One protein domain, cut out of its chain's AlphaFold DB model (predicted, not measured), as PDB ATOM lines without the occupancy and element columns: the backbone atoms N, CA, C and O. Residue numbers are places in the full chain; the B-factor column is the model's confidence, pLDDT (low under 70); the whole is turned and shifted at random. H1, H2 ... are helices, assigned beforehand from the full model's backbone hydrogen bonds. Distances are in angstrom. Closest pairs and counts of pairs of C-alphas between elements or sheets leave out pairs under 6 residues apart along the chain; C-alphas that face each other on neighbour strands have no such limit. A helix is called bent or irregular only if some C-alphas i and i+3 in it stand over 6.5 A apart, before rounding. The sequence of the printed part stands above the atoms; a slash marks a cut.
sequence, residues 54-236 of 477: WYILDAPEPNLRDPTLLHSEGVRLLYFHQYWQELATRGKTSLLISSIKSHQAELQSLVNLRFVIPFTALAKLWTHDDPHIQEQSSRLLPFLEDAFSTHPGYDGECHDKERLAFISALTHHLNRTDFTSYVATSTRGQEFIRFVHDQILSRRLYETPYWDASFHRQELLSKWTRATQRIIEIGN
ATOM      1  N   TRP A  54     -13.074  33.750  66.543       88.19
ATOM      2  CA  TRP A  54     -12.995  35.161  66.162       88.19
ATOM      3  C   TRP A  54     -14.211  35.991  66.590       88.19
ATOM      4  O   TRP A  54     -14.054  37.077  67.127       88.19
ATOM      5  N   TYR A  55     -15.426  35.466  66.422       90.75
ATOM      6  CA  TYR A  55     -16.640  36.210  66.777       90.75
ATOM      7  C   TYR A  55     -16.892  36.311  68.278       90.75
ATOM      8  O   TYR A  55     -17.615  37.200  68.704       90.75
ATOM      9  N   ILE A  56     -16.294  35.427  69.081       91.12
ATOM     10  CA  ILE A  56     -16.312  35.590  70.534       91.12
ATOM     11  C   ILE A  56     -15.346  36.720  70.919       91.12
ATOM     12  O   ILE A  56     -15.704  37.558  71.735       91.12
ATOM     13  N   LEU A  57     -14.170  36.783  70.283       88.56
ATOM     14  CA  LEU A  57     -13.168  37.838  70.494       88.56
ATOM     15  C   LEU A  57     -13.626  39.232  70.054       88.56
ATOM     16  O   LEU A  57     -13.310  40.209  70.720       88.56
ATOM     17  N   ASP A  58     -14.326  39.324  68.924       88.56
ATOM     18  CA  ASP A  58     -14.854  40.588  68.389       88.56
ATOM     19  C   ASP A  58     -16.197  40.978  69.036       88.56
ATOM     20  O   ASP A  58     -16.812  41.974  68.654       88.56
ATOM     21  N   ALA A  59     -16.678  40.202  70.018       91.00
ATOM     22  CA  ALA A  59     -17.891  40.535  70.745       91.00
ATOM     23  C   ALA A  59     -17.713  41.865  71.501       91.00
ATOM     24  O   ALA A  59     -16.667  42.081  72.120       91.00
ATOM     25  N   PRO A  60     -18.725  42.746  71.514       90.62
ATOM     26  CA  PRO A  60     -18.628  44.006  72.230       90.62
ATOM     27  C   PRO A  60     -18.431  43.791  73.729       90.62
ATOM     28  O   PRO A  60     -19.074  42.938  74.348       90.62
ATOM     29  N   GLU A  61     -17.549  44.593  74.316       88.62
ATOM     30  CA  GLU A  61     -17.347  44.590  75.756       88.62
ATOM     31  C   GLU A  61     -18.513  45.291  76.464       88.62
ATOM     32  O   GLU A  61     -19.045  46.286  75.958       88.62
ATOM     33  N   PRO A  62     -18.919  44.810  77.651       89.19
ATOM     34  CA  PRO A  62     -19.903  45.517  78.454       89.19
ATOM     35  C   PRO A  62     -19.368  46.909  78.818       89.19
ATOM     36  O   PRO A  62     -18.211  47.047  79.215       89.19
ATOM     37  N   ASN A  63     -20.218  47.934  78.723       89.81
ATOM     38  CA  ASN A  63     -19.873  49.328  79.024       89.81
ATOM     39  C   ASN A  63     -19.682  49.547  80.536       89.81
ATOM     40  O   ASN A  63     -20.531  50.109  81.229       89.81
ATOM     41  N   LEU A  64     -18.570  49.042  81.061       88.31
ATOM     42  CA  LEU A  64     -18.210  49.091  82.468       88.31
ATOM     43  C   LEU A  64     -17.054  50.064  82.671       88.31
ATOM     44  O   LEU A  64     -16.108  50.124  81.894       88.31
ATOM     45  N   ARG A  65     -17.119  50.809  83.771       87.62
ATOM     46  CA  ARG A  65     -16.023  51.684  84.187       87.62
ATOM     47  C   ARG A  65     -14.829  50.848  84.639       87.62
ATOM     48  O   ARG A  65     -15.019  49.845  85.319       87.62
ATOM     49  N   ASP A  66     -13.619  51.278  84.303       82.56
ATOM     50  CA  ASP A  66     -12.375  50.650  84.758       82.56
ATOM     51  C   ASP A  66     -11.805  51.431  85.961       82.56
ATOM     52  O   ASP A  66     -11.743  52.664  85.890       82.56
ATOM     53  N   PRO A  67     -11.405  50.771  87.069       82.19
ATOM     54  CA  PRO A  67     -11.456  49.330  87.344       82.19
ATOM     55  C   PRO A  67     -12.858  48.816  87.691       82.19
ATOM     56  O   PRO A  67     -13.492  49.280  88.641       82.19
ATOM     57  N   THR A  68     -13.318  47.783  86.981       84.12
ATOM     58  CA  THR A  68     -14.711  47.293  87.032       84.12
ATOM     59  C   THR A  68     -15.220  46.969  88.432       84.12
ATOM     60  O   THR A  68     -16.376  47.229  88.761       84.12
ATOM     61  N   LEU A  69     -14.359  46.437  89.292       84.56
ATOM     62  CA  LEU A  69     -14.728  46.027  90.645       84.56
ATOM     63  C   LEU A  69     -14.797  47.160  91.669       84.56
ATOM     64  O   LEU A  69     -15.311  46.944  92.768       84.56
ATOM     65  N   LEU A  70     -14.290  48.347  91.338       85.75
ATOM     66  CA  LEU A  70     -14.430  49.532  92.187       85.75
ATOM     67  C   LEU A  70     -15.781  50.227  91.985       85.75
ATOM     68  O   LEU A  70     -16.127  51.154  92.717       85.75
ATOM     69  N   HIS A  71     -16.556  49.759  91.010       86.94
ATOM     70  CA  HIS A  71     -17.820  50.340  90.608       86.94
ATOM     71  C   HIS A  71     -18.969  49.357  90.849       86.94
ATOM     72  O   HIS A  71     -18.840  48.145  90.657       86.94
ATOM     73  N   SER A  72     -20.111  49.880  91.301       87.88
ATOM     74  CA  SER A  72     -21.275  49.058  91.642       87.88
ATOM     75  C   SER A  72     -21.814  48.308  90.429       87.88
ATOM     76  O   SER A  72     -22.333  47.206  90.585       87.88
ATOM     77  N   GLU A  73     -21.654  48.858  89.225       89.94
ATOM     78  CA  GLU A  73     -22.109  48.244  87.982       89.94
ATOM     79  C   GLU A  73     -21.390  46.926  87.697       89.94
ATOM     80  O   GLU A  73     -22.033  45.905  87.446       89.94
ATOM     81  N   GLY A  74     -20.062  46.928  87.816       88.50
ATOM     82  CA  GLY A  74     -19.239  45.747  87.596       88.50
ATOM     83  C   GLY A  74     -19.467  44.661  88.640       88.50
ATOM     84  O   GLY A  74     -19.635  43.489  88.301       88.50
ATOM     85  N   VAL A  75     -19.555  45.051  89.916       89.75
ATOM     86  CA  VAL A  75     -19.885  44.124  91.015       89.75
ATOM     87  C   VAL A  75     -21.254  43.487  90.796       89.75
ATOM     88  O   VAL A  75     -21.433  42.291  91.027       89.75
ATOM     89  N   ARG A  76     -22.220  44.271  90.322       91.50
ATOM     90  CA  ARG A  76     -23.584  43.815  90.090       91.50
ATOM     91  C   ARG A  76     -23.699  42.873  88.894       91.50
ATOM     92  O   ARG A  76     -24.369  41.851  89.016       91.50
ATOM     93  N   LEU A  77     -23.038  43.172  87.775       91.31
ATOM     94  CA  LEU A  77     -22.994  42.263  86.627       91.31
ATOM     95  C   LEU A  77     -22.376  40.918  87.025       91.31
ATOM     96  O   LEU A  77     -22.960  39.863  86.772       91.31
ATOM     97  N   LEU A  78     -21.235  40.963  87.721       91.12
ATOM     98  CA  LEU A  78     -20.555  39.771  88.217       91.12
ATOM     99  C   LEU A  78     -21.462  38.937  89.120       91.12
ATOM    100  O   LEU A  78     -21.551  37.723  88.943       91.12
ATOM    101  N   TYR A  79     -22.144  39.592  90.062       92.31
ATOM    102  CA  TYR A  79     -23.103  38.951  90.952       92.31
ATOM    103  C   TYR A  79     -24.156  38.164  90.170       92.31
ATOM    104  O   TYR A  79     -24.324  36.972  90.415       92.31
ATOM    105  N   PHE A  80     -24.825  38.790  89.196       93.94
ATOM    106  CA  PHE A  80     -25.873  38.114  88.432       93.94
ATOM    107  C   PHE A  80     -25.335  36.983  87.560       93.94
ATOM    108  O   PHE A  80     -25.957  35.923  87.516       93.94
ATOM    109  N   HIS A  81     -24.170  37.151  86.930       92.75
ATOM    110  CA  HIS A  81     -23.558  36.076  86.149       92.75
ATOM    111  C   HIS A  81     -23.251  34.853  87.019       92.75
ATOM    112  O   HIS A  81     -23.644  33.743  86.658       92.75
ATOM    113  N   GLN A  82     -22.622  35.040  88.185       92.31
ATOM    114  CA  GLN A  82     -22.336  33.929  89.103       92.31
ATOM    115  C   GLN A  82     -23.623  33.319  89.667       92.31
ATOM    116  O   GLN A  82     -23.771  32.099  89.697       92.31
ATOM    117  N   TYR A  83     -24.583  34.156  90.061       94.69
ATOM    118  CA  TYR A  83     -25.856  33.708  90.611       94.69
ATOM    119  C   TYR A  83     -26.645  32.868  89.599       94.69
ATOM    120  O   TYR A  83     -27.101  31.771  89.923       94.69
ATOM    121  N   TRP A  84     -26.771  33.322  88.350       96.19
ATOM    122  CA  TRP A  84     -27.459  32.563  87.305       96.19
ATOM    123  C   TRP A  84     -26.704  31.293  86.912       96.19
ATOM    124  O   TRP A  84     -27.340  30.257  86.725       96.19
ATOM    125  N   GLN A  85     -25.369  31.324  86.851       94.00
ATOM    126  CA  GLN A  85     -24.570  30.114  86.631       94.00
ATOM    127  C   GLN A  85     -24.798  29.073  87.737       94.00
ATOM    128  O   GLN A  85     -24.950  27.883  87.439       94.00
ATOM    129  N   GLU A  86     -24.877  29.499  88.996       94.19
ATOM    130  CA  GLU A  86     -25.138  28.610  90.129       94.19
ATOM    131  C   GLU A  86     -26.562  28.041  90.090       94.19
ATOM    132  O   GLU A  86     -26.765  26.840  90.281       94.19
ATOM    133  N   LEU A  87     -27.565  28.872  89.791       96.50
ATOM    134  CA  LEU A  87     -28.943  28.401  89.655       96.50
ATOM    135  C   LEU A  87     -29.105  27.410  88.500       96.50
ATOM    136  O   LEU A  87     -29.811  26.416  88.673       96.50
ATOM    137  N   ALA A  88     -28.443  27.648  87.365       96.25
ATOM    138  CA  ALA A  88     -28.420  26.719  86.239       96.25
ATOM    139  C   ALA A  88     -27.759  25.391  86.626       96.25
ATOM    140  O   ALA A  88     -28.315  24.329  86.363       96.25
ATOM    141  N   THR A  89     -26.621  25.447  87.324       94.38
ATOM    142  CA  THR A  89     -25.890  24.256  87.791       94.38
ATOM    143  C   THR A  89     -26.719  23.420  88.771       94.38
ATOM    144  O   THR A  89     -26.660  22.197  88.744       94.38
ATOM    145  N   ARG A  90     -27.539  24.059  89.614       94.94
ATOM    146  CA  ARG A  90     -28.450  23.368  90.543       94.94
ATOM    147  C   ARG A  90     -29.792  22.959  89.928       94.94
ATOM    148  O   ARG A  90     -30.656  22.496  90.671       94.94
ATOM    149  N   GLY A  91     -30.031  23.231  88.644       93.12
ATOM    150  CA  GLY A  91     -31.326  22.967  88.012       93.12
ATOM    151  C   GLY A  91     -32.485  23.807  88.571       93.12
ATOM    152  O   GLY A  91     -33.651  23.442  88.438       93.12
ATOM    153  N   LYS A  92     -32.209  24.948  89.223       95.38
ATOM    154  CA  LYS A  92     -33.230  25.833  89.823       95.38
ATOM    155  C   LYS A  92     -33.856  26.770  88.784       95.38
ATOM    156  O   LYS A  92     -33.919  27.988  88.976       95.38
ATOM    157  N   THR A  93     -34.351  26.201  87.690       95.06
ATOM    158  CA  THR A  93     -34.786  26.914  86.478       95.06
ATOM    159  C   THR A  93     -35.871  27.952  86.747       95.06
ATOM    160  O   THR A  93     -35.781  29.081  86.273       95.06
ATOM    161  N   SER A  94     -36.859  27.633  87.588       94.50
ATOM    162  CA  SER A  94     -37.930  28.577  87.944       94.50
ATOM    163  C   SER A  94     -37.413  29.844  88.646       94.50
ATOM    164  O   SER A  94     -37.887  30.947  88.357       94.50
ATOM    165  N   LEU A  95     -36.417  29.714  89.532       96.06
ATOM    166  CA  LEU A  95     -35.809  30.855  90.226       96.06
ATOM    167  C   LEU A  95     -34.918  31.667  89.279       96.06
ATOM    168  O   LEU A  95     -34.945  32.895  89.316       96.06
ATOM    169  N   LEU A  96     -34.184  30.983  88.396       96.81
ATOM    170  CA  LEU A  96     -33.351  31.609  87.371       96.81
ATOM    171  C   LEU A  96     -34.193  32.451  86.411       96.81
ATOM    172  O   LEU A  96     -33.907  33.632  86.238       96.81
ATOM    173  N   ILE A  97     -35.277  31.892  85.864       96.44
ATOM    174  CA  ILE A  97     -36.187  32.613  84.959       96.44
ATOM    175  C   ILE A  97     -36.781  33.837  85.657       96.44
ATOM    176  O   ILE A  97     -36.850  34.912  85.068       96.44
ATOM    177  N   SER A  98     -37.200  33.682  86.915       96.38
ATOM    178  CA  SER A  98     -37.765  34.789  87.695       96.38
ATOM    179  C   SER A  98     -36.739  35.906  87.890       96.38
ATOM    180  O   SER A  98     -37.055  37.072  87.680       96.38
ATOM    181  N   SER A  99     -35.493  35.550  88.211       96.31
ATOM    182  CA  SER A  99     -34.400  36.511  88.383       96.31
ATOM    183  C   SER A  99     -34.036  37.229  87.080       96.31
ATOM    184  O   SER A  99     -33.899  38.450  87.086       96.31
ATOM    185  N   ILE A 100     -33.936  36.503  85.961       96.12
ATOM    186  CA  ILE A 100     -33.686  37.091  84.635       96.12
ATOM    187  C   ILE A 100     -34.804  38.069  84.282       96.12
ATOM    188  O   ILE A 100     -34.531  39.226  83.976       96.12
ATOM    189  N   LYS A 101     -36.067  37.655  84.428       95.94
ATOM    190  CA  LYS A 101     -37.223  38.513  84.145       95.94
ATOM    191  C   LYS A 101     -37.200  39.817  84.950       95.94
ATOM    192  O   LYS A 101     -37.577  40.858  84.424       95.94
ATOM    193  N   SER A 102     -36.771  39.761  86.209       95.19
ATOM    194  CA  SER A 102     -36.720  40.929  87.091       95.19
ATOM    195  C   SER A 102     -35.569  41.889  86.794       95.19
ATOM    196  O   SER A 102     -35.697  43.071  87.098       95.19
ATOM    197  N   HIS A 103     -34.452  41.414  86.233       94.62
ATOM    198  CA  HIS A 103     -33.213  42.202  86.167       94.62
ATOM    199  C   HIS A 103     -32.619  42.370  84.767       94.62
ATOM    200  O   HIS A 103     -31.695  43.162  84.601       94.62
ATOM    201  N   GLN A 104     -33.132  41.679  83.749       93.19
ATOM    202  CA  GLN A 104     -32.558  41.717  82.404       93.19
ATOM    203  C   GLN A 104     -32.563  43.118  81.794       93.19
ATOM    204  O   GLN A 104     -31.512  43.572  81.364       93.19
ATOM    205  N   ALA A 105     -33.705  43.813  81.767       92.06
ATOM    206  CA  ALA A 105     -33.797  45.134  81.133       92.06
ATOM    207  C   ALA A 105     -32.854  46.155  81.792       92.06
ATOM    208  O   ALA A 105     -32.220  46.975  81.129       92.06
ATOM    209  N   GLU A 106     -32.731  46.065  83.114       92.62
ATOM    210  CA  GLU A 106     -31.818  46.897  83.880       92.62
ATOM    211  C   GLU A 106     -30.357  46.577  83.562       92.62
ATOM    212  O   GLU A 106     -29.581  47.496  83.324       92.62
ATOM    213  N   LEU A 107     -29.985  45.294  83.500       92.50
ATOM    214  CA  LEU A 107     -28.634  44.885  83.122       92.50
ATOM    215  C   LEU A 107     -28.303  45.267  81.680       92.50
ATOM    216  O   LEU A 107     -27.225  45.794  81.446       92.50
ATOM    217  N   GLN A 108     -29.224  45.072  80.737       92.88
ATOM    218  CA  GLN A 108     -29.039  45.469  79.338       92.88
ATOM    219  C   GLN A 108     -28.761  46.972  79.217       92.88
ATOM    220  O   GLN A 108     -27.865  47.378  78.482       92.88
ATOM    221  N   SER A 109     -29.493  47.794  79.975       90.44
ATOM    222  CA  SER A 109     -29.246  49.238  80.066       90.44
ATOM    223  C   SER A 109     -27.888  49.548  80.704       90.44
ATOM    224  O   SER A 109     -27.139  50.384  80.206       90.44
ATOM    225  N   LEU A 110     -27.543  48.833  81.778       89.88
ATOM    226  CA  LEU A 110     -26.316  49.026  82.547       89.88
ATOM    227  C   LEU A 110     -25.053  48.775  81.724       89.88
ATOM    228  O   LEU A 110     -24.113  49.560  81.793       89.88
ATOM    229  N   VAL A 111     -25.024  47.665  80.985       90.19
ATOM    230  CA  VAL A 111     -23.843  47.243  80.224       90.19
ATOM    231  C   VAL A 111     -23.904  47.641  78.758       90.19
ATOM    232  O   VAL A 111     -22.944  47.409  78.034       90.19
ATOM    233  N   ASN A 112     -25.015  48.243  78.324       91.50
ATOM    234  CA  ASN A 112     -25.291  48.567  76.930       91.50
ATOM    235  C   ASN A 112     -25.099  47.360  75.990       91.50
ATOM    236  O   ASN A 112     -24.499  47.503  74.933       91.50
ATOM    237  N   LEU A 113     -25.595  46.189  76.404       92.06
ATOM    238  CA  LEU A 113     -25.616  44.942  75.627       92.06
ATOM    239  C   LEU A 113     -27.033  44.376  75.611       92.06
ATOM    240  O   LEU A 113     -27.810  44.604  76.541       92.06
ATOM    241  N   ARG A 114     -27.384  43.602  74.586       93.88
ATOM    242  CA  ARG A 114     -28.674  42.894  74.519       93.88
ATOM    243  C   ARG A 114     -28.562  41.487  75.081       93.88
ATOM    244  O   ARG A 114     -29.483  41.031  75.767       93.88
ATOM    245  N   PHE A 115     -27.432  40.827  74.865       94.44
ATOM    246  CA  PHE A 115     -27.183  39.475  75.355       94.44
ATOM    247  C   PHE A 115     -26.505  39.505  76.724       94.44
ATOM    248  O   PHE A 115     -25.298  39.362  76.826       94.44
ATOM    249  N   VAL A 116     -27.279  39.680  77.799       94.00
ATOM    250  CA  VAL A 116     -26.736  39.747  79.177       94.00
ATOM    251  C   VAL A 116     -26.772  38.419  79.935       94.00
ATOM    252  O   VAL A 116     -26.230  38.318  81.028       94.00
ATOM    253  N   ILE A 117     -27.438  37.399  79.393       95.00
ATOM    254  CA  ILE A 117     -27.503  36.071  80.012       95.00
ATOM    255  C   ILE A 117     -26.275  35.281  79.547       95.00
ATOM    256  O   ILE A 117     -26.145  35.068  78.340       95.00
ATOM    257  N   PRO A 118     -25.405  34.793  80.452       94.69
ATOM    258  CA  PRO A 118     -24.266  33.979  80.051       94.69
ATOM    259  C   PRO A 118     -24.715  32.730  79.289       94.69
ATOM    260  O   PRO A 118     -25.514  31.933  79.794       94.69
ATOM    261  N   PHE A 119     -24.160  32.520  78.098       96.12
ATOM    262  CA  PHE A 119     -24.458  31.370  77.249       96.12
ATOM    263  C   PHE A 119     -24.188  30.048  77.976       96.12
ATOM    264  O   PHE A 119     -24.931  29.083  77.827       96.12
ATOM    265  N   THR A 120     -23.187  30.018  78.852       94.44
ATOM    266  CA  THR A 120     -22.852  28.854  79.683       94.44
ATOM    267  C   THR A 120     -24.006  28.404  80.576       94.44
ATOM    268  O   THR A 120     -24.176  27.210  80.812       94.44
ATOM    269  N   ALA A 121     -24.811  29.341  81.089       95.94
ATOM    270  CA  ALA A 121     -25.978  29.014  81.902       95.94
ATOM    271  C   ALA A 121     -27.080  28.378  81.039       95.94
ATOM    272  O   ALA A 121     -27.693  27.399  81.459       95.94
ATOM    273  N   LEU A 122     -27.277  28.882  79.816       97.06
ATOM    274  CA  LEU A 122     -28.207  28.308  78.839       97.06
ATOM    275  C   LEU A 122     -27.774  26.901  78.425       97.06
ATOM    276  O   LEU A 122     -28.565  25.966  78.509       97.06
ATOM    277  N   ALA A 123     -26.502  26.736  78.054       96.38
ATOM    278  CA  ALA A 123     -25.934  25.463  77.630       96.38
ATOM    279  C   ALA A 123     -26.110  24.375  78.699       96.38
ATOM    280  O   ALA A 123     -26.545  23.271  78.372       96.38
ATOM    281  N   LYS A 124     -25.852  24.703  79.975       95.69
ATOM    282  CA  LYS A 124     -26.080  23.796  81.112       95.69
ATOM    283  C   LYS A 124     -27.541  23.370  81.236       95.69
ATOM    284  O   LYS A 124     -27.815  22.193  81.422       95.69
ATOM    285  N   LEU A 125     -28.484  24.304  81.107       97.06
ATOM    286  CA  LEU A 125     -29.913  23.986  81.190       97.06
ATOM    287  C   LEU A 125     -30.390  23.139  80.004       97.06
ATOM    288  O   LEU A 125     -31.151  22.195  80.192       97.06
ATOM    289  N   TRP A 126     -29.920  23.441  78.793       97.50
ATOM    290  CA  TRP A 126     -30.291  22.707  77.581       97.50
ATOM    291  C   TRP A 126     -29.703  21.301  77.507       97.50
ATOM    292  O   TRP A 126     -30.171  20.504  76.704       97.50
ATOM    293  N   THR A 127     -28.687  20.996  78.311       96.56
ATOM    294  CA  THR A 127     -28.024  19.680  78.350       96.56
ATOM    295  C   THR A 127     -28.231  18.958  79.672       96.56
ATOM    296  O   THR A 127     -27.592  17.949  79.931       96.56
ATOM    297  N   HIS A 128     -29.130  19.469  80.512       96.31
ATOM    298  CA  HIS A 128     -29.404  18.904  81.823       96.31
ATOM    299  C   HIS A 128     -30.033  17.507  81.711       96.31
ATOM    300  O   HIS A 128     -30.917  17.310  80.883       96.31
ATOM    301  N   ASP A 129     -29.650  16.559  82.568       94.75
ATOM    302  CA  ASP A 129     -30.128  15.165  82.486       94.75
ATOM    303  C   ASP A 129     -31.642  15.020  82.717       94.75
ATOM    304  O   ASP A 129     -32.286  14.145  82.145       94.75
ATOM    305  N   ASP A 130     -32.218  15.881  83.559       95.69
ATOM    306  CA  ASP A 130     -33.665  15.947  83.806       95.69
ATOM    307  C   ASP A 130     -34.413  16.649  82.646       95.69
ATOM    308  O   ASP A 130     -34.269  17.871  82.478       95.69
ATOM    309  N   PRO A 131     -35.282  15.935  81.897       94.81
ATOM    310  CA  PRO A 131     -36.077  16.515  80.815       94.81
ATOM    311  C   PRO A 131     -37.023  17.626  81.279       94.81
ATOM    312  O   PRO A 131     -37.343  18.527  80.506       94.81
ATOM    313  N   HIS A 132     -37.468  17.605  82.539       95.81
ATOM    314  CA  HIS A 132     -38.317  18.662  83.078       95.81
ATOM    315  C   HIS A 132     -37.558  19.987  83.186       95.81
ATOM    316  O   HIS A 132     -38.110  21.048  82.889       95.81
ATOM    317  N   ILE A 133     -36.283  19.941  83.574       96.44
ATOM    318  CA  ILE A 133     -35.420  21.126  83.635       96.44
ATOM    319  C   ILE A 133     -35.153  21.664  82.232       96.44
ATOM    320  O   ILE A 133     -35.255  22.879  82.028       96.44
ATOM    321  N   GLN A 134     -34.882  20.776  81.272       96.31
ATOM    322  CA  GLN A 134     -34.733  21.147  79.867       96.31
ATOM    323  C   GLN A 134     -35.996  21.842  79.338       96.31
ATOM    324  O   GLN A 134     -35.920  22.961  78.832       96.31
ATOM    325  N   GLU A 135     -37.170  21.245  79.543       95.38
ATOM    326  CA  GLU A 135     -38.445  21.808  79.094       95.38
ATOM    327  C   GLU A 135     -38.750  23.145  79.777       95.38
ATOM    328  O   GLU A 135     -39.132  24.109  79.113       95.38
ATOM    329  N   GLN A 136     -38.511  23.274  81.088       95.88
ATOM    330  CA  GLN A 136     -38.668  24.559  81.776       95.88
ATOM    331  C   GLN A 136     -37.743  25.639  81.206       95.88
ATOM    332  O   GLN A 136     -38.130  26.811  81.170       95.88
ATOM    333  N   SER A 137     -36.540  25.270  80.762       96.38
ATOM    334  CA  SER A 137     -35.570  26.213  80.204       96.38
ATOM    335  C   SER A 137     -36.011  26.812  78.865       96.38
ATOM    336  O   SER A 137     -35.550  27.898  78.513       96.38
ATOM    337  N   SER A 138     -36.967  26.194  78.161       96.12
ATOM    338  CA  SER A 138     -37.576  26.745  76.936       96.12
ATOM    339  C   SER A 138     -38.206  28.125  77.150       96.12
ATOM    340  O   SER A 138     -38.256  28.953  76.241       96.12
ATOM    341  N   ARG A 139     -38.610  28.429  78.390       96.94
ATOM    342  CA  ARG A 139     -39.130  29.740  78.801       96.94
ATOM    343  C   ARG A 139     -38.079  30.849  78.736       96.94
ATOM    344  O   ARG A 139     -38.444  32.012  78.880       96.94
ATOM    345  N   LEU A 140     -36.803  30.507  78.542       96.75
ATOM    346  CA  LEU A 140     -35.727  31.464  78.291       96.75
ATOM    347  C   LEU A 140     -35.636  31.885  76.820       96.75
ATOM    348  O   LEU A 140     -35.129  32.966  76.540       96.75
ATOM    349  N   LEU A 141     -36.155  31.077  75.888       97.44
ATOM    350  CA  LEU A 141     -36.061  31.348  74.448       97.44
ATOM    351  C   LEU A 141     -36.678  32.698  74.048       97.44
ATOM    352  O   LEU A 141     -36.011  33.420  73.312       97.44
ATOM    353  N   PRO A 142     -37.846  33.125  74.578       96.50
ATOM    354  CA  PRO A 142     -38.391  34.447  74.264       96.50
ATOM    355  C   PRO A 142     -37.462  35.612  74.628       96.50
ATOM    356  O   PRO A 142     -37.454  36.621  73.935       96.50
ATOM    357  N   PHE A 143     -36.647  35.485  75.682       95.50
ATOM    358  CA  PHE A 143     -35.678  36.529  76.044       95.50
ATOM    359  C   PHE A 143     -34.513  36.602  75.051       95.50
ATOM    360  O   PHE A 143     -33.947  37.673  74.844       95.50
ATOM    361  N   LEU A 144     -34.153  35.470  74.439       96.81
ATOM    362  CA  LEU A 144     -33.140  35.418  73.387       96.81
ATOM    363  C   LEU A 144     -33.711  35.954  72.073       96.81
ATOM    364  O   LEU A 144     -33.067  36.769  71.425       96.81
ATOM    365  N   GLU A 145     -34.930  35.558  71.705       97.06
ATOM    366  CA  GLU A 145     -35.651  36.097  70.543       97.06
ATOM    367  C   GLU A 145     -35.790  37.628  70.628       97.06
ATOM    368  O   GLU A 145     -35.514  38.341  69.659       97.06
ATOM    369  N   ASP A 146     -36.125  38.145  71.813       94.81
ATOM    370  CA  ASP A 146     -36.123  39.579  72.105       94.81
ATOM    371  C   ASP A 146     -34.726  40.186  71.924       94.81
ATOM    372  O   ASP A 146     -34.570  41.129  71.154       94.81
ATOM    373  N   ALA A 147     -33.673  39.589  72.497       94.31
ATOM    374  CA  ALA A 147     -32.298  40.072  72.328       94.31
ATOM    375  C   ALA A 147     -31.837  40.126  70.855       94.31
ATOM    376  O   ALA A 147     -31.016  40.974  70.502       94.31
ATOM    377  N   PHE A 148     -32.382  39.278  69.975       94.69
ATOM    378  CA  PHE A 148     -32.136  39.322  68.528       94.69
ATOM    379  C   PHE A 148     -32.894  40.442  67.799       94.69
ATOM    380  O   PHE A 148     -32.467  40.859  66.715       94.69
ATOM    381  N   SER A 149     -33.992  40.943  68.363       91.06
ATOM    382  CA  SER A 149     -34.880  41.924  67.732       91.06
ATOM    383  C   SER A 149     -34.207  43.287  67.531       91.06
ATOM    384  O   SER A 149     -33.240  43.639  68.204       91.06
ATOM    385  N   THR A 150     -34.679  44.071  66.559       84.19
ATOM    386  CA  THR A 150     -34.142  45.422  66.320       84.19
ATOM    387  C   THR A 150     -34.619  46.371  67.413       84.19
ATOM    388  O   THR A 150     -35.819  46.467  67.659       84.19
ATOM    389  N   HIS A 151     -33.692  47.114  68.015       81.00
ATOM    390  CA  HIS A 151     -33.994  48.097  69.050       81.00
ATOM    391  C   HIS A 151     -33.674  49.508  68.539       81.00
ATOM    392  O   HIS A 151     -32.520  49.774  68.199       81.00
ATOM    393  N   PRO A 152     -34.663  50.419  68.456       79.94
ATOM    394  CA  PRO A 152     -34.419  51.794  68.034       79.94
ATOM    395  C   PRO A 152     -33.361  52.470  68.911       79.94
ATOM    396  O   PRO A 152     -33.431  52.398  70.136       79.94
ATOM    397  N   GLY A 153     -32.389  53.134  68.283       78.38
ATOM    398  CA  GLY A 153     -31.312  53.838  68.987       78.38
ATOM    399  C   GLY A 153     -30.191  52.943  69.523       78.38
ATOM    400  O   GLY A 153     -29.260  53.463  70.133       78.38
ATOM    401  N   TYR A 154     -30.252  51.630  69.292       82.56
ATOM    402  CA  TYR A 154     -29.151  50.719  69.583       82.56
ATOM    403  C   TYR A 154     -28.223  50.606  68.371       82.56
ATOM    404  O   TYR A 154     -28.701  50.536  67.236       82.56
ATOM    405  N   ASP A 155     -26.910  50.617  68.607       84.50
ATOM    406  CA  ASP A 155     -25.931  50.554  67.523       84.50
ATOM    407  C   ASP A 155     -26.044  49.221  66.774       84.50
ATOM    408  O   ASP A 155     -25.832  48.150  67.342       84.50
ATOM    409  N   GLY A 156     -26.409  49.296  65.492       85.25
ATOM    410  CA  GLY A 156     -26.667  48.120  64.668       85.25
ATOM    411  C   GLY A 156     -25.418  47.272  64.452       85.25
ATOM    412  O   GLY A 156     -25.518  46.048  64.481       85.25
ATOM    413  N   GLU A 157     -24.251  47.906  64.300       85.38
ATOM    414  CA  GLU A 157     -22.987  47.200  64.079       85.38
ATOM    415  C   GLU A 157     -22.545  46.450  65.342       85.38
ATOM    416  O   GLU A 157     -22.296  45.245  65.285       85.38
ATOM    417  N   CYS A 158     -22.535  47.123  66.497       86.44
ATOM    418  CA  CYS A 158     -22.325  46.488  67.799       86.44
ATOM    419  C   CYS A 158     -23.304  45.326  68.023       86.44
ATOM    420  O   CYS A 158     -22.902  44.223  68.401       86.44
ATOM    421  N   HIS A 159     -24.585  45.520  67.699       92.31
ATOM    422  CA  HIS A 159     -25.591  44.474  67.866       92.31
ATOM    423  C   HIS A 159     -25.334  43.256  66.974       92.31
ATOM    424  O   HIS A 159     -25.510  42.119  67.413       92.31
ATOM    425  N   ASP A 160     -24.910  43.462  65.729       92.50
ATOM    426  CA  ASP A 160     -24.569  42.361  64.828       92.50
ATOM    427  C   ASP A 160     -23.350  41.577  65.325       92.50
ATOM    428  O   ASP A 160     -23.348  40.347  65.228       92.50
ATOM    429  N   LYS A 161     -22.370  42.241  65.951       92.38
ATOM    430  CA  LYS A 161     -21.254  41.558  66.624       92.38
ATOM    431  C   LYS A 161     -21.727  40.698  67.798       92.38
ATOM    432  O   LYS A 161     -21.321  39.539  67.893       92.38
ATOM    433  N   GLU A 162     -22.644  41.189  68.637       94.56
ATOM    434  CA  GLU A 162     -23.241  40.364  69.704       94.56
ATOM    435  C   GLU A 162     -23.989  39.146  69.146       94.56
ATOM    436  O   GLU A 162     -23.845  38.032  69.656       94.56
ATOM    437  N   ARG A 163     -24.776  39.332  68.076       95.62
ATOM    438  CA  ARG A 163     -25.494  38.229  67.418       95.62
ATOM    439  C   ARG A 163     -24.516  37.187  66.886       95.62
ATOM    440  O   ARG A 163     -24.753  35.995  67.060       95.62
ATOM    441  N   LEU A 164     -23.424  37.615  66.257       95.25
ATOM    442  CA  LEU A 164     -22.391  36.717  65.738       95.25
ATOM    443  C   LEU A 164     -21.673  35.957  66.854       95.25
ATOM    444  O   LEU A 164     -21.425  34.760  66.695       95.25
ATOM    445  N   ALA A 165     -21.401  36.603  67.988       95.44
ATOM    446  CA  ALA A 165     -20.850  35.946  69.170       95.44
ATOM    447  C   ALA A 165     -21.803  34.865  69.706       95.44
ATOM    448  O   ALA A 165     -21.393  33.718  69.908       95.44
ATOM    449  N   PHE A 166     -23.098  35.184  69.829       97.06
ATOM    450  CA  PHE A 166     -24.121  34.214  70.222       97.06
ATOM    451  C   PHE A 166     -24.226  33.054  69.223       97.06
ATOM    452  O   PHE A 166     -24.235  31.893  69.630       97.06
ATOM    453  N   ILE A 167     -24.272  33.340  67.915       97.38
ATOM    454  CA  ILE A 167     -24.316  32.313  66.863       97.38
ATOM    455  C   ILE A 167     -23.070  31.433  66.944       97.38
ATOM    456  O   ILE A 167     -23.186  30.218  66.815       97.38
ATOM    457  N   SER A 168     -21.891  32.000  67.201       95.62
ATOM    458  CA  SER A 168     -20.648  31.243  67.370       95.62
ATOM    459  C   SER A 168     -20.725  30.274  68.553       95.62
ATOM    460  O   SER A 168     -20.507  29.071  68.375       95.62
ATOM    461  N   ALA A 169     -21.136  30.761  69.728       96.38
ATOM    462  CA  ALA A 169     -21.307  29.940  70.926       96.38
ATOM    463  C   ALA A 169     -22.369  28.843  70.723       96.38
ATOM    464  O   ALA A 169     -22.135  27.670  71.031       96.38
ATOM    465  N   LEU A 170     -23.503  29.189  70.108       97.31
ATOM    466  CA  LEU A 170     -24.572  28.251  69.772       97.31
ATOM    467  C   LEU A 170     -24.118  27.196  68.759       97.31
ATOM    468  O   LEU A 170     -24.389  26.013  68.937       97.31
ATOM    469  N   THR A 171     -23.386  27.595  67.722       96.50
ATOM    470  CA  THR A 171     -22.828  26.677  66.720       96.50
ATOM    471  C   THR A 171     -21.890  25.670  67.367       96.50
ATOM    472  O   THR A 171     -21.934  24.480  67.047       96.50
ATOM    473  N   HIS A 172     -21.025  26.141  68.266       94.19
ATOM    474  CA  HIS A 172     -20.117  25.279  69.005       94.19
ATOM    475  C   HIS A 172     -20.902  24.277  69.861       94.19
ATOM    476  O   HIS A 172     -20.657  23.077  69.775       94.19
ATOM    477  N   HIS A 173     -21.905  24.755  70.601       95.56
ATOM    478  CA  HIS A 173     -22.802  23.930  71.414       95.56
ATOM    479  C   HIS A 173     -23.539  22.855  70.607       95.56
ATOM    480  O   HIS A 173     -23.571  21.696  71.004       95.56
ATOM    481  N   LEU A 174     -24.103  23.207  69.452       96.00
ATOM    482  CA  LEU A 174     -24.883  22.287  68.616       96.00
ATOM    483  C   LEU A 174     -24.027  21.247  67.885       96.00
ATOM    484  O   LEU A 174     -24.510  20.164  67.558       96.00
ATOM    485  N   ASN A 175     -22.757  21.550  67.614       94.94
ATOM    486  CA  ASN A 175     -21.840  20.612  66.966       94.94
ATOM    487  C   ASN A 175     -21.217  19.597  67.940       94.94
ATOM    488  O   ASN A 175     -20.561  18.659  67.490       94.94
ATOM    489  N   ARG A 176     -21.431  19.738  69.253       92.00
ATOM    490  CA  ARG A 176     -20.948  18.788  70.263       92.00
ATOM    491  C   ARG A 176     -21.690  17.458  70.200       92.00
ATOM    492  O   ARG A 176     -22.920  17.421  70.222       92.00
ATOM    493  N   THR A 177     -20.953  16.360  70.076       88.56
ATOM    494  CA  THR A 177     -21.507  15.006  69.898       88.56
ATOM    495  C   THR A 177     -21.650  14.220  71.196       88.56
ATOM    496  O   THR A 177     -22.229  13.140  71.181       88.56
ATOM    497  N   ASP A 178     -21.141  14.752  72.303       89.25
ATOM    498  CA  ASP A 178     -21.105  14.104  73.613       89.25
ATOM    499  C   ASP A 178     -22.415  14.222  74.404       89.25
ATOM    500  O   ASP A 178     -22.610  13.492  75.371       89.25
ATOM    501  N   PHE A 179     -23.337  15.087  73.978       86.38
ATOM    502  CA  PHE A 179     -24.656  15.224  74.587       86.38
ATOM    503  C   PHE A 179     -25.752  15.487  73.556       86.38
ATOM    504  O   PHE A 179     -25.504  15.841  72.398       86.38
ATOM    505  N   THR A 180     -26.989  15.402  74.038       88.06
ATOM    506  CA  THR A 180     -28.189  15.793  73.305       88.06
ATOM    507  C   THR A 180     -28.733  17.091  73.889       88.06
ATOM    508  O   THR A 180     -29.107  17.149  75.055       88.06
ATOM    509  N   SER A 181     -28.765  18.146  73.076       95.19
ATOM    510  CA  SER A 181     -29.260  19.460  73.491       95.19
ATOM    511  C   SER A 181     -30.768  19.577  73.278       95.19
ATOM    512  O   SER A 181     -31.250  19.287  72.182       95.19
ATOM    513  N   TYR A 182     -31.486  20.116  74.264       96.69
ATOM    514  CA  TYR A 182     -32.909  20.456  74.178       96.69
ATOM    515  C   TYR A 182     -33.247  21.255  72.916       96.69
ATOM    516  O   TYR A 182     -34.229  20.966  72.231       96.69
ATOM    517  N   VAL A 183     -32.415  22.250  72.576       96.69
ATOM    518  CA  VAL A 183     -32.656  23.103  71.402       96.69
ATOM    519  C   VAL A 183     -32.484  22.369  70.066       96.69
ATOM    520  O   VAL A 183     -32.945  22.862  69.044       96.69
ATOM    521  N   ALA A 184     -31.846  21.195  70.061       95.69
ATOM    522  CA  ALA A 184     -31.672  20.374  68.865       95.69
ATOM    523  C   ALA A 184     -32.782  19.320  68.690       95.69
ATOM    524  O   ALA A 184     -33.052  18.911  67.563       95.69
ATOM    525  N   THR A 185     -33.416  18.872  69.777       95.25
ATOM    526  CA  THR A 185     -34.372  17.747  69.756       95.25
ATOM    527  C   THR A 185     -35.826  18.138  69.955       95.25
ATOM    528  O   THR A 185     -36.706  17.449  69.446       95.25
ATOM    529  N   SER A 186     -36.102  19.207  70.700       96.88
ATOM    530  CA  SER A 186     -37.473  19.651  70.952       96.88
ATOM    531  C   SER A 186     -38.016  20.475  69.787       96.88
ATOM    532  O   SER A 186     -37.280  21.250  69.175       96.88
ATOM    533  N   THR A 187     -39.326  20.389  69.533       96.75
ATOM    534  CA  THR A 187     -39.999  21.204  68.509       96.75
ATOM    535  C   THR A 187     -39.769  22.696  68.743       96.75
ATOM    536  O   THR A 187     -39.332  23.406  67.841       96.75
ATOM    537  N   ARG A 188     -39.981  23.175  69.979       97.38
ATOM    538  CA  ARG A 188     -39.793  24.591  70.332       97.38
ATOM    539  C   ARG A 188     -38.330  25.030  70.208       97.38
ATOM    540  O   ARG A 188     -38.048  26.154  69.801       97.38
ATOM    541  N   GLY A 189     -37.399  24.143  70.544       97.50
ATOM    542  CA  GLY A 189     -35.972  24.347  70.344       97.50
ATOM    543  C   GLY A 189     -35.594  24.505  68.874       97.50
ATOM    544  O   GLY A 189     -34.942  25.477  68.505       97.50
ATOM    545  N   GLN A 190     -36.057  23.589  68.026       97.62
ATOM    546  CA  GLN A 190     -35.803  23.600  66.584       97.62
ATOM    547  C   GLN A 190     -36.413  24.832  65.906       97.62
ATOM    548  O   GLN A 190     -35.768  25.443  65.055       97.62
ATOM    549  N   GLU A 191     -37.601  25.260  66.342       98.06
ATOM    550  CA  GLU A 191     -38.200  26.532  65.927       98.06
ATOM    551  C   GLU A 191     -37.319  27.729  66.286       98.06
ATOM    552  O   GLU A 191     -37.153  28.627  65.462       98.06
ATOM    553  N   PHE A 192     -36.722  27.739  67.482       98.19
ATOM    554  CA  PHE A 192     -35.775  28.780  67.873       98.19
ATOM    555  C   PHE A 192     -34.505  28.749  67.012       98.19
ATOM    556  O   PHE A 192     -34.034  29.801  66.578       98.19
ATOM    557  N   ILE A 193     -33.968  27.568  66.686       98.25
ATOM    558  CA  ILE A 193     -32.828  27.476  65.762       98.25
ATOM    559  C   ILE A 193     -33.204  27.997  64.372       98.25
ATOM    560  O   ILE A 193     -32.413  28.719  63.761       98.25
ATOM    561  N   ARG A 194     -34.413  27.694  63.884       98.06
ATOM    562  CA  ARG A 194     -34.924  28.245  62.622       98.06
ATOM    563  C   ARG A 194     -35.052  29.760  62.691       98.06
ATOM    564  O   ARG A 194     -34.589  30.435  61.785       98.06
ATOM    565  N   PHE A 195     -35.566  30.300  63.794       98.12
ATOM    566  CA  PHE A 195     -35.594  31.741  64.021       98.12
ATOM    567  C   PHE A 195     -34.190  32.361  63.935       98.12
ATOM    568  O   PHE A 195     -34.003  33.344  63.219       98.12
ATOM    569  N   VAL A 196     -33.183  31.784  64.601       97.94
ATOM    570  CA  VAL A 196     -31.792  32.272  64.521       97.94
ATOM    571  C   VAL A 196     -31.271  32.196  63.084       97.94
ATOM    572  O   VAL A 196     -30.627  33.131  62.608       97.94
ATOM    573  N   HIS A 197     -31.581  31.118  62.366       97.81
ATOM    574  CA  HIS A 197     -31.225  30.968  60.961       97.81
ATOM    575  C   HIS A 197     -31.861  32.056  60.077       97.81
ATOM    576  O   HIS A 197     -31.171  32.691  59.277       97.81
ATOM    577  N   ASP A 198     -33.140  32.355  60.282       97.25
ATOM    578  CA  ASP A 198     -33.843  33.423  59.575       97.25
ATOM    579  C   ASP A 198     -33.263  34.806  59.915       97.25
ATOM    580  O   ASP A 198     -33.187  35.682  59.048       97.25
ATOM    581  N   GLN A 199     -32.786  35.015  61.149       96.31
ATOM    582  CA  GLN A 199     -32.043  36.227  61.521       96.31
ATOM    583  C   GLN A 199     -30.708  36.331  60.771       96.31
ATOM    584  O   GLN A 199     -30.364  37.423  60.318       96.31
ATOM    585  N   ILE A 200     -29.982  35.223  60.576       95.38
ATOM    586  CA  ILE A 200     -28.748  35.208  59.768       95.38
ATOM    587  C   ILE A 200     -29.037  35.670  58.337       95.38
ATOM    588  O   ILE A 200     -28.294  36.490  57.791       95.38
ATOM    589  N   LEU A 201     -30.122  35.178  57.734       95.19
ATOM    590  CA  LEU A 201     -30.498  35.508  56.359       95.19
ATOM    591  C   LEU A 201     -31.017  36.940  56.218       95.19
ATOM    592  O   LEU A 201     -30.501  37.710  55.406       95.19
ATOM    593  N   SER A 202     -32.026  37.305  57.008       94.50
ATOM    594  CA  SER A 202     -32.717  38.598  56.905       94.50
ATOM    595  C   SER A 202     -31.793  39.785  57.170       94.50
ATOM    596  O   SER A 202     -31.912  40.815  56.508       94.50
ATOM    597  N   ARG A 203     -30.834  39.628  58.089       91.50
ATOM    598  CA  ARG A 203     -29.838  40.655  58.425       91.50
ATOM    599  C   ARG A 203     -28.550  40.537  57.626       91.50
ATOM    600  O   ARG A 203     -27.636  41.320  57.840       91.50
ATOM    601  N   ARG A 204     -28.464  39.560  56.718       92.75
ATOM    602  CA  ARG A 204     -27.264  39.297  55.918       92.75
ATOM    603  C   ARG A 204     -26.017  39.079  56.778       92.75
ATOM    604  O   ARG A 204     -24.909  39.391  56.358       92.75
ATOM    605  N   LEU A 205     -26.167  38.434  57.940       91.94
ATOM    606  CA  LEU A 205     -25.040  38.029  58.795       91.94
ATOM    607  C   LEU A 205     -24.184  36.928  58.150       91.94
ATOM    608  O   LEU A 205     -23.271  36.409  58.781       91.94
ATOM    609  N   TYR A 206     -24.467  36.532  56.915       90.75
ATOM    610  CA  TYR A 206     -23.587  35.686  56.123       90.75
ATOM    611  C   TYR A 206     -22.643  36.489  55.215       90.75
ATOM    612  O   TYR A 206     -21.633  35.953  54.757       90.75
ATOM    613  N   GLU A 207     -22.949  37.761  54.950       87.69
ATOM    614  CA  GLU A 207     -22.086  38.642  54.172       87.69
ATOM    615  C   GLU A 207     -20.874  39.038  55.028       87.69
ATOM    616  O   GLU A 207     -20.978  39.309  56.226       87.69
ATOM    617  N   THR A 208     -19.690  39.017  54.415       78.56
ATOM    618  CA  THR A 208     -18.460  39.472  55.071       78.56
ATOM    619  C   THR A 208     -18.302  40.967  54.790       78.56
ATOM    620  O   THR A 208     -18.310  41.344  53.614       78.56
ATOM    621  N   PRO A 209     -18.138  41.827  55.812       70.69
ATOM    622  CA  PRO A 209     -17.696  43.199  55.594       70.69
ATOM    623  C   PRO A 209     -16.406  43.215  54.768       70.69
ATOM    624  O   PRO A 209     -15.555  42.348  54.932       70.69
ATOM    625  N   TYR A 210     -16.212  44.216  53.909       66.38
ATOM    626  CA  TYR A 210     -15.034  44.291  53.028       66.38
ATOM    627  C   TYR A 210     -13.679  44.305  53.773       66.38
ATOM    628  O   TYR A 210     -12.637  44.116  53.150       66.38
ATOM    629  N   TRP A 211     -13.693  44.559  55.085       62.31
ATOM    630  CA  TRP A 211     -12.533  44.626  55.972       62.31
ATOM    631  C   TRP A 211     -12.391  43.418  56.916       62.31
ATOM    632  O   TRP A 211     -11.338  43.277  57.536       62.31
ATOM    633  N   ASP A 212     -13.406  42.552  57.031       62.12
ATOM    634  CA  ASP A 212     -13.320  41.314  57.820       62.12
ATOM    635  C   ASP A 212     -12.643  40.238  56.959       62.12
ATOM    636  O   ASP A 212     -12.911  40.100  55.759       62.12
ATOM    637  N   ALA A 213     -11.720  39.487  57.554       59.81
ATOM    638  CA  ALA A 213     -11.039  38.415  56.850       59.81
ATOM    639  C   ALA A 213     -12.088  37.357  56.485       59.81
ATOM    640  O   ALA A 213     -12.604  36.655  57.356       59.81
ATOM    641  N   SER A 214     -12.385  37.231  55.188       68.12
ATOM    642  CA  SER A 214     -13.406  36.329  54.622       68.12
ATOM    643  C   SER A 214     -13.393  34.915  55.201       68.12
ATOM    644  O   SER A 214     -14.435  34.267  55.274       68.12
ATOM    645  N   PHE A 215     -12.237  34.456  55.676       82.00
ATOM    646  CA  PHE A 215     -12.063  33.158  56.301       82.00
ATOM    647  C   PHE A 215     -12.905  32.943  57.574       82.00
ATOM    648  O   PHE A 215     -13.516  31.886  57.701       82.00
ATOM    649  N   HIS A 216     -12.995  33.904  58.503       86.44
ATOM    650  CA  HIS A 216     -13.692  33.674  59.782       86.44
ATOM    651  C   HIS A 216     -15.205  33.566  59.607       86.44
ATOM    652  O   HIS A 216     -15.837  32.668  60.173       86.44
ATOM    653  N   ARG A 217     -15.786  34.430  58.763       89.31
ATOM    654  CA  ARG A 217     -17.204  34.342  58.390       89.31
ATOM    655  C   ARG A 217     -17.487  33.015  57.710       89.31
ATOM    656  O   ARG A 217     -18.463  32.348  58.043       89.31
ATOM    657  N   GLN A 218     -16.603  32.618  56.797       87.81
ATOM    658  CA  GLN A 218     -16.743  31.360  56.087       87.81
ATOM    659  C   GLN A 218     -16.689  30.146  57.020       87.81
ATOM    660  O   GLN A 218     -17.503  29.228  56.908       87.81
ATOM    661  N   GLU A 219     -15.762  30.155  57.972       90.00
ATOM    662  CA  GLU A 219     -15.632  29.105  58.973       90.00
ATOM    663  C   GLU A 219     -16.885  29.005  59.854       90.00
ATOM    664  O   GLU A 219     -17.396  27.900  60.064       90.00
ATOM    665  N   LEU A 220     -17.412  30.139  60.335       92.31
ATOM    666  CA  LEU A 220     -18.636  30.160  61.139       92.31
ATOM    667  C   LEU A 220     -19.819  29.580  60.360       92.31
ATOM    668  O   LEU A 220     -20.504  28.698  60.873       92.31
ATOM    669  N   LEU A 221     -20.041  30.034  59.126       93.25
ATOM    670  CA  LEU A 221     -21.170  29.579  58.313       93.25
ATOM    671  C   LEU A 221     -21.044  28.104  57.938       93.25
ATOM    672  O   LEU A 221     -22.028  27.379  58.016       93.25
ATOM    673  N   SER A 222     -19.837  27.620  57.636       92.19
ATOM    674  CA  SER A 222     -19.601  26.189  57.413       92.19
ATOM    675  C   SER A 222     -19.961  25.352  58.647       92.19
ATOM    676  O   SER A 222     -20.648  24.329  58.534       92.19
ATOM    677  N   LYS A 223     -19.551  25.793  59.845       94.56
ATOM    678  CA  LYS A 223     -19.908  25.127  61.108       94.56
ATOM    679  C   LYS A 223     -21.405  25.240  61.414       94.56
ATOM    680  O   LYS A 223     -21.975  24.284  61.939       94.56
ATOM    681  N   TRP A 224     -22.038  26.363  61.080       96.50
ATOM    682  CA  TRP A 224     -23.478  26.566  61.242       96.50
ATOM    683  C   TRP A 224     -24.277  25.637  60.328       96.50
ATOM    684  O   TRP A 224     -25.151  24.926  60.809       96.50
ATOM    685  N   THR A 225     -23.931  25.554  59.041       95.06
ATOM    686  CA  THR A 225     -24.566  24.639  58.082       95.06
ATOM    687  C   THR A 225     -24.444  23.180  58.527       95.06
ATOM    688  O   THR A 225     -25.394  22.410  58.399       95.06
ATOM    689  N   ARG A 226     -23.301  22.791  59.108       94.94
ATOM    690  CA  ARG A 226     -23.146  21.465  59.724       94.94
ATOM    691  C   ARG A 226     -24.086  21.273  60.917       94.94
ATOM    692  O   ARG A 226     -24.715  20.223  61.022       94.94
ATOM    693  N   ALA A 227     -24.193  22.270  61.794       96.12
ATOM    694  CA  ALA A 227     -25.074  22.210  62.957       96.12
ATOM    695  C   ALA A 227     -26.550  22.076  62.549       96.12
ATOM    696  O   ALA A 227     -27.253  21.223  63.088       96.12
ATOM    697  N   THR A 228     -27.016  22.859  61.570       96.38
ATOM    698  CA  THR A 228     -28.403  22.787  61.084       96.38
ATOM    699  C   THR A 228     -28.694  21.473  60.367       96.38
ATOM    700  O   THR A 228     -29.753  20.893  60.591       96.38
ATOM    701  N   GLN A 229     -27.747  20.948  59.582       94.88
ATOM    702  CA  GLN A 229     -27.874  19.628  58.956       94.88
ATOM    703  C   GLN A 229     -28.035  18.520  60.005       94.88
ATOM    704  O   GLN A 229     -28.929  17.683  59.911       94.88
ATOM    705  N   ARG A 230     -27.223  18.556  61.062       94.50
ATOM    706  CA  ARG A 230     -27.342  17.602  62.165       94.50
ATOM    707  C   ARG A 230     -28.686  17.718  62.891       94.50
ATOM    708  O   ARG A 230     -29.241  16.706  63.303       94.50
ATOM    709  N   ILE A 231     -29.222  18.928  63.050       95.69
ATOM    710  CA  ILE A 231     -30.556  19.124  63.634       95.69
ATOM    711  C   ILE A 231     -31.646  18.530  62.736       95.69
ATOM    712  O   ILE A 231     -32.570  17.916  63.266       95.69
ATOM    713  N   ILE A 232     -31.529  18.654  61.407       95.56
ATOM    714  CA  ILE A 232     -32.444  17.989  60.466       95.56
ATOM    715  C   ILE A 232     -32.443  16.477  60.713       95.56
ATOM    716  O   ILE A 232     -33.505  15.878  60.871       95.56
ATOM    717  N   GLU A 233     -31.253  15.880  60.796       94.06
ATOM    718  CA  GLU A 233     -31.073  14.440  60.998       94.06
ATOM    719  C   GLU A 233     -31.615  13.967  62.353       94.06
ATOM    720  O   GLU A 233     -32.372  13.004  62.414       94.06
ATOM    721  N   ILE A 234     -31.270  14.658  63.443       93.25
ATOM    722  CA  ILE A 234     -31.707  14.296  64.800       93.25
ATOM    723  C   ILE A 234     -33.216  14.504  64.974       93.25
ATOM    724  O   ILE A 234     -33.887  13.701  65.620       93.25
ATOM    725  N   GLY A 235     -33.746  15.595  64.424       91.69
ATOM    726  CA  GLY A 235     -35.148  15.977  64.550       91.69
ATOM    727  C   GLY A 235     -36.089  15.279  63.573       91.69
ATOM    728  O   GLY A 235     -37.295  15.479  63.676       91.69
ATOM    729  N   ASN A 236     -35.565  14.486  62.628       93.19
ATOM    730  CA  ASN A 236     -36.313  13.969  61.475       93.19
ATOM    731  C   ASN A 236     -37.080  15.081  60.734       93.19
ATOM    732  O   ASN A 236     -38.237  14.906  60.338       93.19
TER     733      ASN A 236
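What this domain is: This is residues 54 to 236 of the 477 residues of an uncharacterized protein of Moniliophthora roreri (UniProt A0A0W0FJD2). The helices form two rows side by side, H2, H4, H6 and H9 in one and H3, H5 and H8 in the other, with the hairpin of H2 and H3 at one end, H9 slanting across H6 at the other, and H4 and H6 nearest the middle. Short H1 packs on H6, and residues 210 to 215, which stand free, stick out. The 183 printed residues hold nine named helices, H1 to H9 in chain order, and no named strand: all helix, packed part aligned, part crossed. The whole is compact, with a radius of gyration of the C-alphas of 16.5 A and spans of 49 by 46 by 28 A.

How they stand to each other: Begin at H1, residues 54 to 57, which touches residues 161 to 169 alone of H6, residues 156 to 175; the closest C-alphas, of Ile 56 and Ala 165, are 4.8 A apart. Next, H2, residues 72 to 89, and H3, residues 93 to 111, form a helical hairpin at a shallow tilt of 24 degrees, closest at C-alphas 87 and 96, 5.9 A. With residues 84 to 89 alone, H2 touches H4, residues 119 to 126, closest at C-alphas 85 and 121, 5.1 A. H4 forms a helical hairpin with H5, residues 131 to 148, at 37 degrees, only just steep; residues 133 to 137 alone of H5 touch H4, closest at C-alphas 126 and 134, 5.2 A. H5 touches H8, residues 187 to 202, the same way at a shallow tilt of 19 degrees, closest at C-alphas 141 and 192, 7.1 A. Residues 168 to 175 alone of H6 touch residues 220 to 230 alone of H9, residues 214 to 235, at a steep tilt of 49 degrees, closest at C-alphas 175 and 227, 5.4 A. H7, residues 182 to 185, touches H8 only at the corner by their link, with residues 189 to 193 alone of H8, closest at C-alphas 183 and 189, 3.7 A. H2 and H9 are apart. Every O i to N i+4 pair is within hydrogen-bond range in H2, H4, H6, H8 and H9, against 13 of 15 in H3 and 9 of 14 in H5; H1 and H7 are too short for such a pair.

Where its parts are: Find C-alpha 54 at (-12.995, 35.161, 66.162), where H1 begins. H2 is 25.5 A long, H3 23.9 A, H5 26.2 A, H6 28.0 A and H8 22.1 A. H3 is irregular, C-alphas 102 and 105 being 7.9 A apart, with a kink of 54 degrees near residue 105; H5 is only just irregular, C-alphas 139 and 142 being 6.6 A apart, with a kink of 36 degrees near residue 140. H9 runs 31.4 A to C-alpha 235 at (-35.148, 15.977, 64.550).

The domain as a whole: The C-alphas farthest apart, of Leu 70 and Asn 236, are 51.8 A apart. The printed part has no cut; the links H1 to H2 and H8 to H9 are long. Mean pLDDT of the printed part is 92.1, and residues 210 to 214 are under 70.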